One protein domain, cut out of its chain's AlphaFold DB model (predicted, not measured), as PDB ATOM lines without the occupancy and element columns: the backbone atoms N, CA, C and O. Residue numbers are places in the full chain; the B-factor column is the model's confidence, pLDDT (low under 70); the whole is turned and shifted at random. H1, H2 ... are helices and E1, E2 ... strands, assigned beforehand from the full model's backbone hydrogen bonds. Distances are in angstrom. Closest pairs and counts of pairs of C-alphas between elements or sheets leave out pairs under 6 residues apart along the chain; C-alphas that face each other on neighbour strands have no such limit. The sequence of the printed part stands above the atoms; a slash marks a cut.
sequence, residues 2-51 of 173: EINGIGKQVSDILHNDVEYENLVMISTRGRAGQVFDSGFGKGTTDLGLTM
ATOM      1  N   GLU A   2     -41.382  77.435  14.437       90.00
ATOM      2  CA  GLU A   2     -42.756  76.937  14.330       90.00
ATOM      3  C   GLU A   2     -43.168  76.317  15.668       90.00
ATOM      4  O   GLU A   2     -42.419  75.524  16.228       90.00
ATOM      5  N   ILE A   3     -44.349  76.658  16.185       88.12
ATOM      6  CA  ILE A   3     -44.833  76.166  17.487       88.12
ATOM      7  C   ILE A   3     -45.820  75.001  17.361       88.12
ATOM      8  O   ILE A   3     -46.886  74.997  17.977       88.12
ATOM      9  N   ASN A   4     -45.466  73.983  16.574       86.44
ATOM     10  CA  ASN A   4     -46.194  72.715  16.549       86.44
ATOM     11  C   ASN A   4     -45.538  71.708  17.520       86.44
ATOM     12  O   ASN A   4     -44.321  71.593  17.573       86.44
ATOM     13  N   GLY A   5     -46.324  71.012  18.352       84.12
ATOM     14  CA  GLY A   5     -45.826  69.951  19.248       84.12
ATOM     15  C   GLY A   5     -44.528  70.291  20.006       84.12
ATOM     16  O   GLY A   5     -44.552  71.036  20.986       84.12
ATOM     17  N   ILE A   6     -43.404  69.734  19.535       87.94
ATOM     18  CA  ILE A   6     -42.051  69.901  20.096       87.94
ATOM     19  C   ILE A   6     -41.551  71.347  19.986       87.94
ATOM     20  O   ILE A   6     -40.916  71.838  20.915       87.94
ATOM     21  N   GLY A   7     -41.859  72.065  18.903       88.25
ATOM     22  CA  GLY A   7     -41.370  73.431  18.693       88.25
ATOM     23  C   GLY A   7     -41.811  74.407  19.786       88.25
ATOM     24  O   GLY A   7     -41.043  75.274  20.195       88.25
ATOM     25  N   LYS A   8     -43.008  74.203  20.355       90.44
ATOM     26  CA  LYS A   8     -43.458  74.970  21.523       90.44
ATOM     27  C   LYS A   8     -42.595  74.693  22.756       90.44
ATOM     28  O   LYS A   8     -42.159  75.631  23.407       90.44
ATOM     29  N   GLN A   9     -42.301  73.422  23.033       91.62
ATOM     30  CA  GLN A   9     -41.459  73.041  24.171       91.62
ATOM     31  C   GLN A   9     -40.055  73.632  24.047       91.62
ATOM     32  O   GLN A   9     -39.526  74.163  25.015       91.62
ATOM     33  N   VAL A  10     -39.468  73.582  22.848       91.44
ATOM     34  CA  VAL A  10     -38.145  74.167  22.599       91.44
ATOM     35  C   VAL A  10     -38.172  75.677  22.832       91.44
ATOM     36  O   VAL A  10     -37.255  76.207  23.451       91.44
ATOM     37  N   SER A  11     -39.226  76.369  22.389       89.94
ATOM     38  CA  SER A  11     -39.356  77.804  22.645       89.94
ATOM     39  C   SER A  11     -39.534  78.130  24.129       89.94
ATOM     40  O   SER A  11     -38.953  79.105  24.603       89.94
ATOM     41  N   ASP A  12     -40.311  77.330  24.861       89.69
ATOM     42  CA  ASP A  12     -40.529  77.522  26.296       89.69
ATOM     43  C   ASP A  12     -39.235  77.281  27.091       89.69
ATOM     44  O   ASP A  12     -38.922  78.061  27.985       89.69
ATOM     45  N   ILE A  13     -38.448  76.258  26.736       92.88
ATOM     46  CA  ILE A  13     -37.133  75.987  27.344       92.88
ATOM     47  C   ILE A  13     -36.161  77.133  27.040       92.88
ATOM     48  O   ILE A  13     -35.491  77.635  27.938       92.88
ATOM     49  N   LEU A  14     -36.094  77.582  25.782       91.38
ATOM     50  CA  LEU A  14     -35.216  78.691  25.398       91.38
ATOM     51  C   LEU A  14     -35.534  79.970  26.176       91.38
ATOM     52  O   LEU A  14     -34.615  80.675  26.580       91.38
ATOM     53  N   HIS A  15     -36.816  80.265  26.384       89.38
ATOM     54  CA  HIS A  15     -37.222  81.472  27.088       89.38
ATOM     55  C   HIS A  15     -37.084  81.357  28.608       89.38
ATOM     56  O   HIS A  15     -36.550  82.264  29.234       89.38
ATOM     57  N   ASN A  16     -37.573  80.265  29.198       90.62
ATOM     58  CA  ASN A  16     -37.703  80.147  30.651       90.62
ATOM     59  C   ASN A  16     -36.455  79.561  31.315       90.62
ATOM     60  O   ASN A  16     -36.104  79.990  32.409       90.62
ATOM     61  N   ASP A  17     -35.793  78.596  30.671       93.56
ATOM     62  CA  ASP A  17     -34.654  77.891  31.273       93.56
ATOM     63  C   ASP A  17     -33.324  78.521  30.847       93.56
ATOM     64  O   ASP A  17     -32.401  78.640  31.650       93.56
ATOM     65  N   VAL A  18     -33.215  78.906  29.570       92.88
ATOM     66  CA  VAL A  18     -31.997  79.505  28.991       92.88
ATOM     67  C   VAL A  18     -32.034  81.040  29.038       92.88
ATOM     68  O   VAL A  18     -31.033  81.681  28.730       92.88
ATOM     69  N   GLU A  19     -33.166  81.631  29.434       89.75
ATOM     70  CA  GLU A  19     -33.357  83.086  29.553       89.75
ATOM     71  C   GLU A  19     -33.029  83.846  28.250       89.75
ATOM     72  O   GLU A  19     -32.556  84.983  28.253       89.75
ATOM     73  N   TYR A  20     -33.268  83.218  27.093       88.50
ATOM     74  CA  TYR A  20     -33.007  83.838  25.799       88.50
ATOM     75  C   TYR A  20     -34.132  84.815  25.425       88.50
ATOM     76  O   TYR A  20     -35.272  84.422  25.160       88.50
ATOM     77  N   GLU A  21     -33.798  86.106  25.369       82.75
ATOM     78  CA  GLU A  21     -34.767  87.187  25.130       82.75
ATOM     79  C   GLU A  21     -35.071  87.433  23.643       82.75
ATOM     80  O   GLU A  21     -36.145  87.930  23.304       82.75
ATOM     81  N   ASN A  22     -34.174  87.049  22.729       84.56
ATOM     82  CA  ASN A  22     -34.315  87.335  21.292       84.56
ATOM     83  C   ASN A  22     -35.218  86.314  20.575       84.56
ATOM     84  O   ASN A  22     -34.875  85.787  19.510       84.56
ATOM     85  N   LEU A  23     -36.373  86.015  21.167       85.25
ATOM     86  CA  LEU A  23     -37.404  85.183  20.563       85.25
ATOM     87  C   LEU A  23     -38.476  86.050  19.911       85.25
ATOM     88  O   LEU A  23     -38.960  87.037  20.458       85.25
ATOM     89  N   VAL A  24     -38.872  85.639  18.710       85.38
ATOM     90  CA  VAL A  24     -39.946  86.283  17.955       85.38
ATOM     91  C   VAL A  24     -41.267  86.037  18.678       85.38
ATOM     92  O   VAL A  24     -41.758  84.908  18.710       85.38
ATOM     93  N   MET A  25     -41.862  87.102  19.212       87.75
ATOM     94  CA  MET A  25     -43.191  87.051  19.810       87.75
ATOM     95  C   MET A  25     -44.269  87.307  18.753       87.75
ATOM     96  O   MET A  25     -44.211  88.267  17.981       87.75
ATOM     97  N   ILE A  26     -45.270  86.430  18.708       89.44
ATOM     98  CA  ILE A  26     -46.403  86.524  17.792       89.44
ATOM     99  C   ILE A  26     -47.671  86.728  18.613       89.44
ATOM    100  O   ILE A  26     -47.949  85.989  19.553       89.44
ATOM    101  N   SER A  27     -48.469  87.726  18.241       88.94
ATOM    102  CA  SER A  27     -49.791  87.947  18.829       88.94
ATOM    103  C   SER A  27     -50.883  87.506  17.858       88.94
ATOM    104  O   SER A  27     -50.846  87.818  16.664       88.94
ATOM    105  N   THR A  28     -51.890  86.791  18.357       87.19
ATOM    106  CA  THR A  28     -53.071  86.440  17.557       87.19
ATOM    107  C   THR A  28     -54.162  87.493  17.747       87.19
ATOM    108  O   THR A  28     -54.730  87.646  18.828       87.19
ATOM    109  N   ARG A  29     -54.487  88.226  16.674       83.81
ATOM    110  CA  ARG A  29     -55.431  89.355  16.667       83.81
ATOM    111  C   ARG A  29     -56.681  89.050  15.835       83.81
ATOM    112  O   ARG A  29     -56.834  89.539  14.716       83.81
ATOM    113  N   GLY A  30     -57.606  88.254  16.377       83.12
ATOM    114  CA  GLY A  30     -58.932  88.009  15.783       83.12
ATOM    115  C   GLY A  30     -58.898  87.744  14.266       83.12
ATOM    116  O   GLY A  30     -58.170  86.874  13.793       83.12
ATOM    117  N   ARG A  31     -59.645  88.533  13.476       81.44
ATOM    118  CA  ARG A  31     -59.709  88.403  12.002       81.44
ATOM    119  C   ARG A  31     -58.399  88.772  11.285       81.44
ATOM    120  O   ARG A  31     -58.157  88.302  10.167       81.44
ATOM    121  N   ALA A  32     -57.547  89.593  11.902       77.75
ATOM    122  CA  ALA A  32     -56.232  89.909  11.348       77.75
ATOM    123  C   ALA A  32     -55.319  88.670  11.341       77.75
ATOM    124  O   ALA A  32     -54.493  88.532  10.438       77.75
ATOM    125  N   GLY A  33     -55.578  87.698  12.221       86.50
ATOM    126  CA  GLY A  33     -54.784  86.482  12.356       86.50
ATOM    127  C   GLY A  33     -53.538  86.737  13.197       86.50
ATOM    128  O   GLY A  33     -53.567  87.558  14.109       86.50
ATOM    129  N   GLN A  34     -52.463  86.018  12.897       90.25
ATOM    130  CA  GLN A  34     -51.181  86.166  13.585       90.25
ATOM    131  C   GLN A  34     -50.435  87.402  13.079       90.25
ATOM    132  O   GLN A  34     -50.428  87.663  11.875       90.25
ATOM    133  N   VAL A  35     -49.832  88.153  13.998       88.81
ATOM    134  CA  VAL A  35     -49.075  89.378  13.723       88.81
ATOM    135  C   VAL A  35     -47.793  89.362  14.545       88.81
ATOM    136  O   VAL A  35     -47.822  89.026  15.730       88.81
ATOM    137  N   PHE A  36     -46.680  89.741  13.918       86.88
ATOM    138  CA  PHE A  36     -45.423  89.961  14.628       86.88
ATOM    139  C   PHE A  36     -45.475  91.274  15.413       86.88
ATOM    140  O   PHE A  36     -45.745  92.323  14.828       86.88
ATOM    141  N   ASP A  37     -45.272  91.205  16.727       78.94
ATOM    142  CA  ASP A  37     -45.455  92.332  17.642       78.94
ATOM    143  C   ASP A  37     -44.499  92.216  18.837       78.94
ATOM    144  O   ASP A  37     -44.147  91.116  19.254       78.94
ATOM    145  N   SER A  38     -44.126  93.344  19.436       70.44
ATOM    146  CA  SER A  38     -43.205  93.417  20.582       70.44
ATOM    147  C   SER A  38     -43.878  93.076  21.925       70.44
ATOM    148  O   SER A  38     -43.457  93.554  22.972       70.44
ATOM    149  N   GLY A  39     -44.973  92.311  21.904       66.25
ATOM    150  CA  GLY A  39     -45.735  91.935  23.104       66.25
ATOM    151  C   GLY A  39     -46.693  93.002  23.646       66.25
ATOM    152  O   GLY A  39     -47.384  92.760  24.636       66.25
ATOM    153  N   PHE A  40     -46.812  94.160  22.991       62.78
ATOM    154  CA  PHE A  40     -47.720  95.237  23.396       62.78
ATOM    155  C   PHE A  40     -49.063  95.139  22.657       62.78
ATOM    156  O   PHE A  40     -49.353  95.888  21.725       62.78
ATOM    157  N   GLY A  41     -49.930  94.220  23.091       62.44
ATOM    158  CA  GLY A  41     -51.245  94.051  22.470       62.44
ATOM    159  C   GLY A  41     -52.264  93.306  23.329       62.44
ATOM    160  O   GLY A  41     -51.924  92.469  24.157       62.44
ATOM    161  N   LYS A  42     -53.554  93.592  23.104       60.03
ATOM    162  CA  LYS A  42     -54.654  92.759  23.616       60.03
ATOM    163  C   LYS A  42     -54.781  91.519  22.725       60.03
ATOM    164  O   LYS A  42     -55.214  91.638  21.581       60.03
ATOM    165  N   GLY A  43     -54.421  90.350  23.244       69.44
ATOM    166  CA  GLY A  43     -54.527  89.069  22.542       69.44
ATOM    167  C   GLY A  43     -53.738  87.971  23.248       69.44
ATOM    168  O   GLY A  43     -53.038  88.242  24.220       69.44
ATOM    169  N   THR A  44     -53.858  86.737  22.762       79.62
ATOM    170  CA  THR A  44     -52.952  85.658  23.167       79.62
ATOM    171  C   THR A  44     -51.617  85.857  22.461       79.62
ATOM    172  O   THR A  44     -51.578  86.059  21.241       79.62
ATOM    173  N   THR A  45     -50.544  85.849  23.242       85.62
ATOM    174  CA  THR A  45     -49.170  85.916  22.760       85.62
ATOM    175  C   THR A  45     -48.553  84.531  22.829       85.62
ATOM    176  O   THR A  45     -48.696  83.825  23.825       85.62
ATOM    177  N   ASP A  46     -47.870  84.158  21.758       87.81
ATOM    178  CA  ASP A  46     -47.119  82.921  21.659       87.81
ATOM    179  C   ASP A  46     -45.665  83.247  21.290       87.81
ATOM    180  O   ASP A  46     -45.381  84.177  20.524       87.81
ATOM    181  N   LEU A  47     -44.730  82.476  21.844       88.12
ATOM    182  CA  LEU A  47     -43.308  82.564  21.522       88.12
ATOM    183  C   LEU A  47     -43.037  81.722  20.271       88.12
ATOM    184  O   LEU A  47     -42.664  80.557  20.339       88.12
ATOM    185  N   GLY A  48     -43.302  82.303  19.106       89.50
ATOM    186  CA  GLY A  48     -43.139  81.657  17.807       89.50
ATOM    187  C   GLY A  48     -44.424  81.611  16.986       89.50
ATOM    188  O   GLY A  48     -45.455  82.165  17.352       89.50
ATOM    189  N   LEU A  49     -44.336  80.994  15.808       91.25
ATOM    190  CA  LEU A  49     -45.357  81.084  14.767       91.25
ATOM    191  C   LEU A  49     -46.147  79.782  14.644       91.25
ATOM    192  O   LEU A  49     -45.570  78.711  14.466       91.25
ATOM    193  N   THR A  50     -47.474  79.862  14.675       91.00
ATOM    194  CA  THR A  50     -48.331  78.719  14.338       91.00
ATOM    195  C   THR A  50     -48.557  78.668  12.827       91.00
ATOM    196  O   THR A  50     -49.022  79.642  12.226       91.00
ATOM    197  N   MET A  51     -48.318  77.523  12.185       90.25
ATOM    198  CA  MET A  51     -48.543  77.359  10.742       90.25
ATOM    199  C   MET A  51     -50.027  77.236  10.373       90.25
ATOM    200  O   MET A  51     -50.564  76.168  10.088       90.25
TER     201      MET A  51
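What this domain is: This is residues 2 to 51 of the 173 residues of the protein "Terminase_6C domain-containing protein" of Flavobacteriales bacterium (UniProt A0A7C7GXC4). A small sheet of three short antiparallel strands, with E1 in the middle between E2 and E3, makes one end of the domain, and a single helix, H1, stands off the end of the sheet where E3 ends and E1 begins. Two of the strands, E1 and E2, form a hairpin, and the link of residues 37 to 43 crosses from E2 at one edge of the sheet to E3 at the other. The printed part has 50 residues, with one named helix and three named strands in the order H1, E1, E2, E3; the sheet runs E2, E1, E3, all antiparallel. The class is mixed, helices and strands, though under half of the residues are in named elements. The whole is compact, with a radius of gyration of the C-alphas of 10.9 A, and the C-alphas span 32 by 22 by 13 A.

Where its parts are: E1, residues 25 to 29, is the longest strand by residues and measures 12.8 A from first to last C-alpha; it begins at C-alpha 25, (-43.191, 87.051, 19.810). E2, residues 33 to 36, measures 10.2 A. E3, residues 44 to 47, measures 10.3 A and ends at C-alpha 47, (-43.308, 82.564, 21.522). H1, residues 6 to 16, measures 15.3 A and begins at C-alpha 6, (-42.051, 69.901, 20.096).

How they stand to each other: E1 is the inner strand, and E2 and E3 are the edge strands. E1 and E3 are antiparallel, with 154 degrees between their directions; N 26 and O 46 are 2.9 A apart and N 28 and O 44 are 3.0 A apart, both within hydrogen-bond range. E2 and E1, a hairpin, are antiparallel at 149 degrees; N 27 and O 35, at 2.9 A, and N 29 and O 33, at 2.8 A, are within hydrogen-bond range. The C-alphas of Gln 34 and Thr 28, which face each other, are 4.4 A apart. E2 and E3 are apart. H1 is on the sheet but only grazes it, with its residues 7 to 15. The closest C-alphas of H1 and E3 are those of Ser 11 and Leu 47, 6.3 A apart. In H1 every O i to N i+4 pair is within hydrogen-bond range.

The domain as a whole: The two C-alphas farthest apart are those of Val 18 and Arg 31, at 33.7 A. The first and last printed C-alphas, those of Glu 2 and Met 51, are 6.8 A apart. The printed part has no cut. The link from E1 to E2 is tight, with 3 residues; the links from H1 to E1, with 8 residues, and from E2 to E3, with 7 residues, are short. The mean pLDDT of the printed part is 85.0, and residues 39 to 43, in the link from E2 to E3, are under 70 in this model.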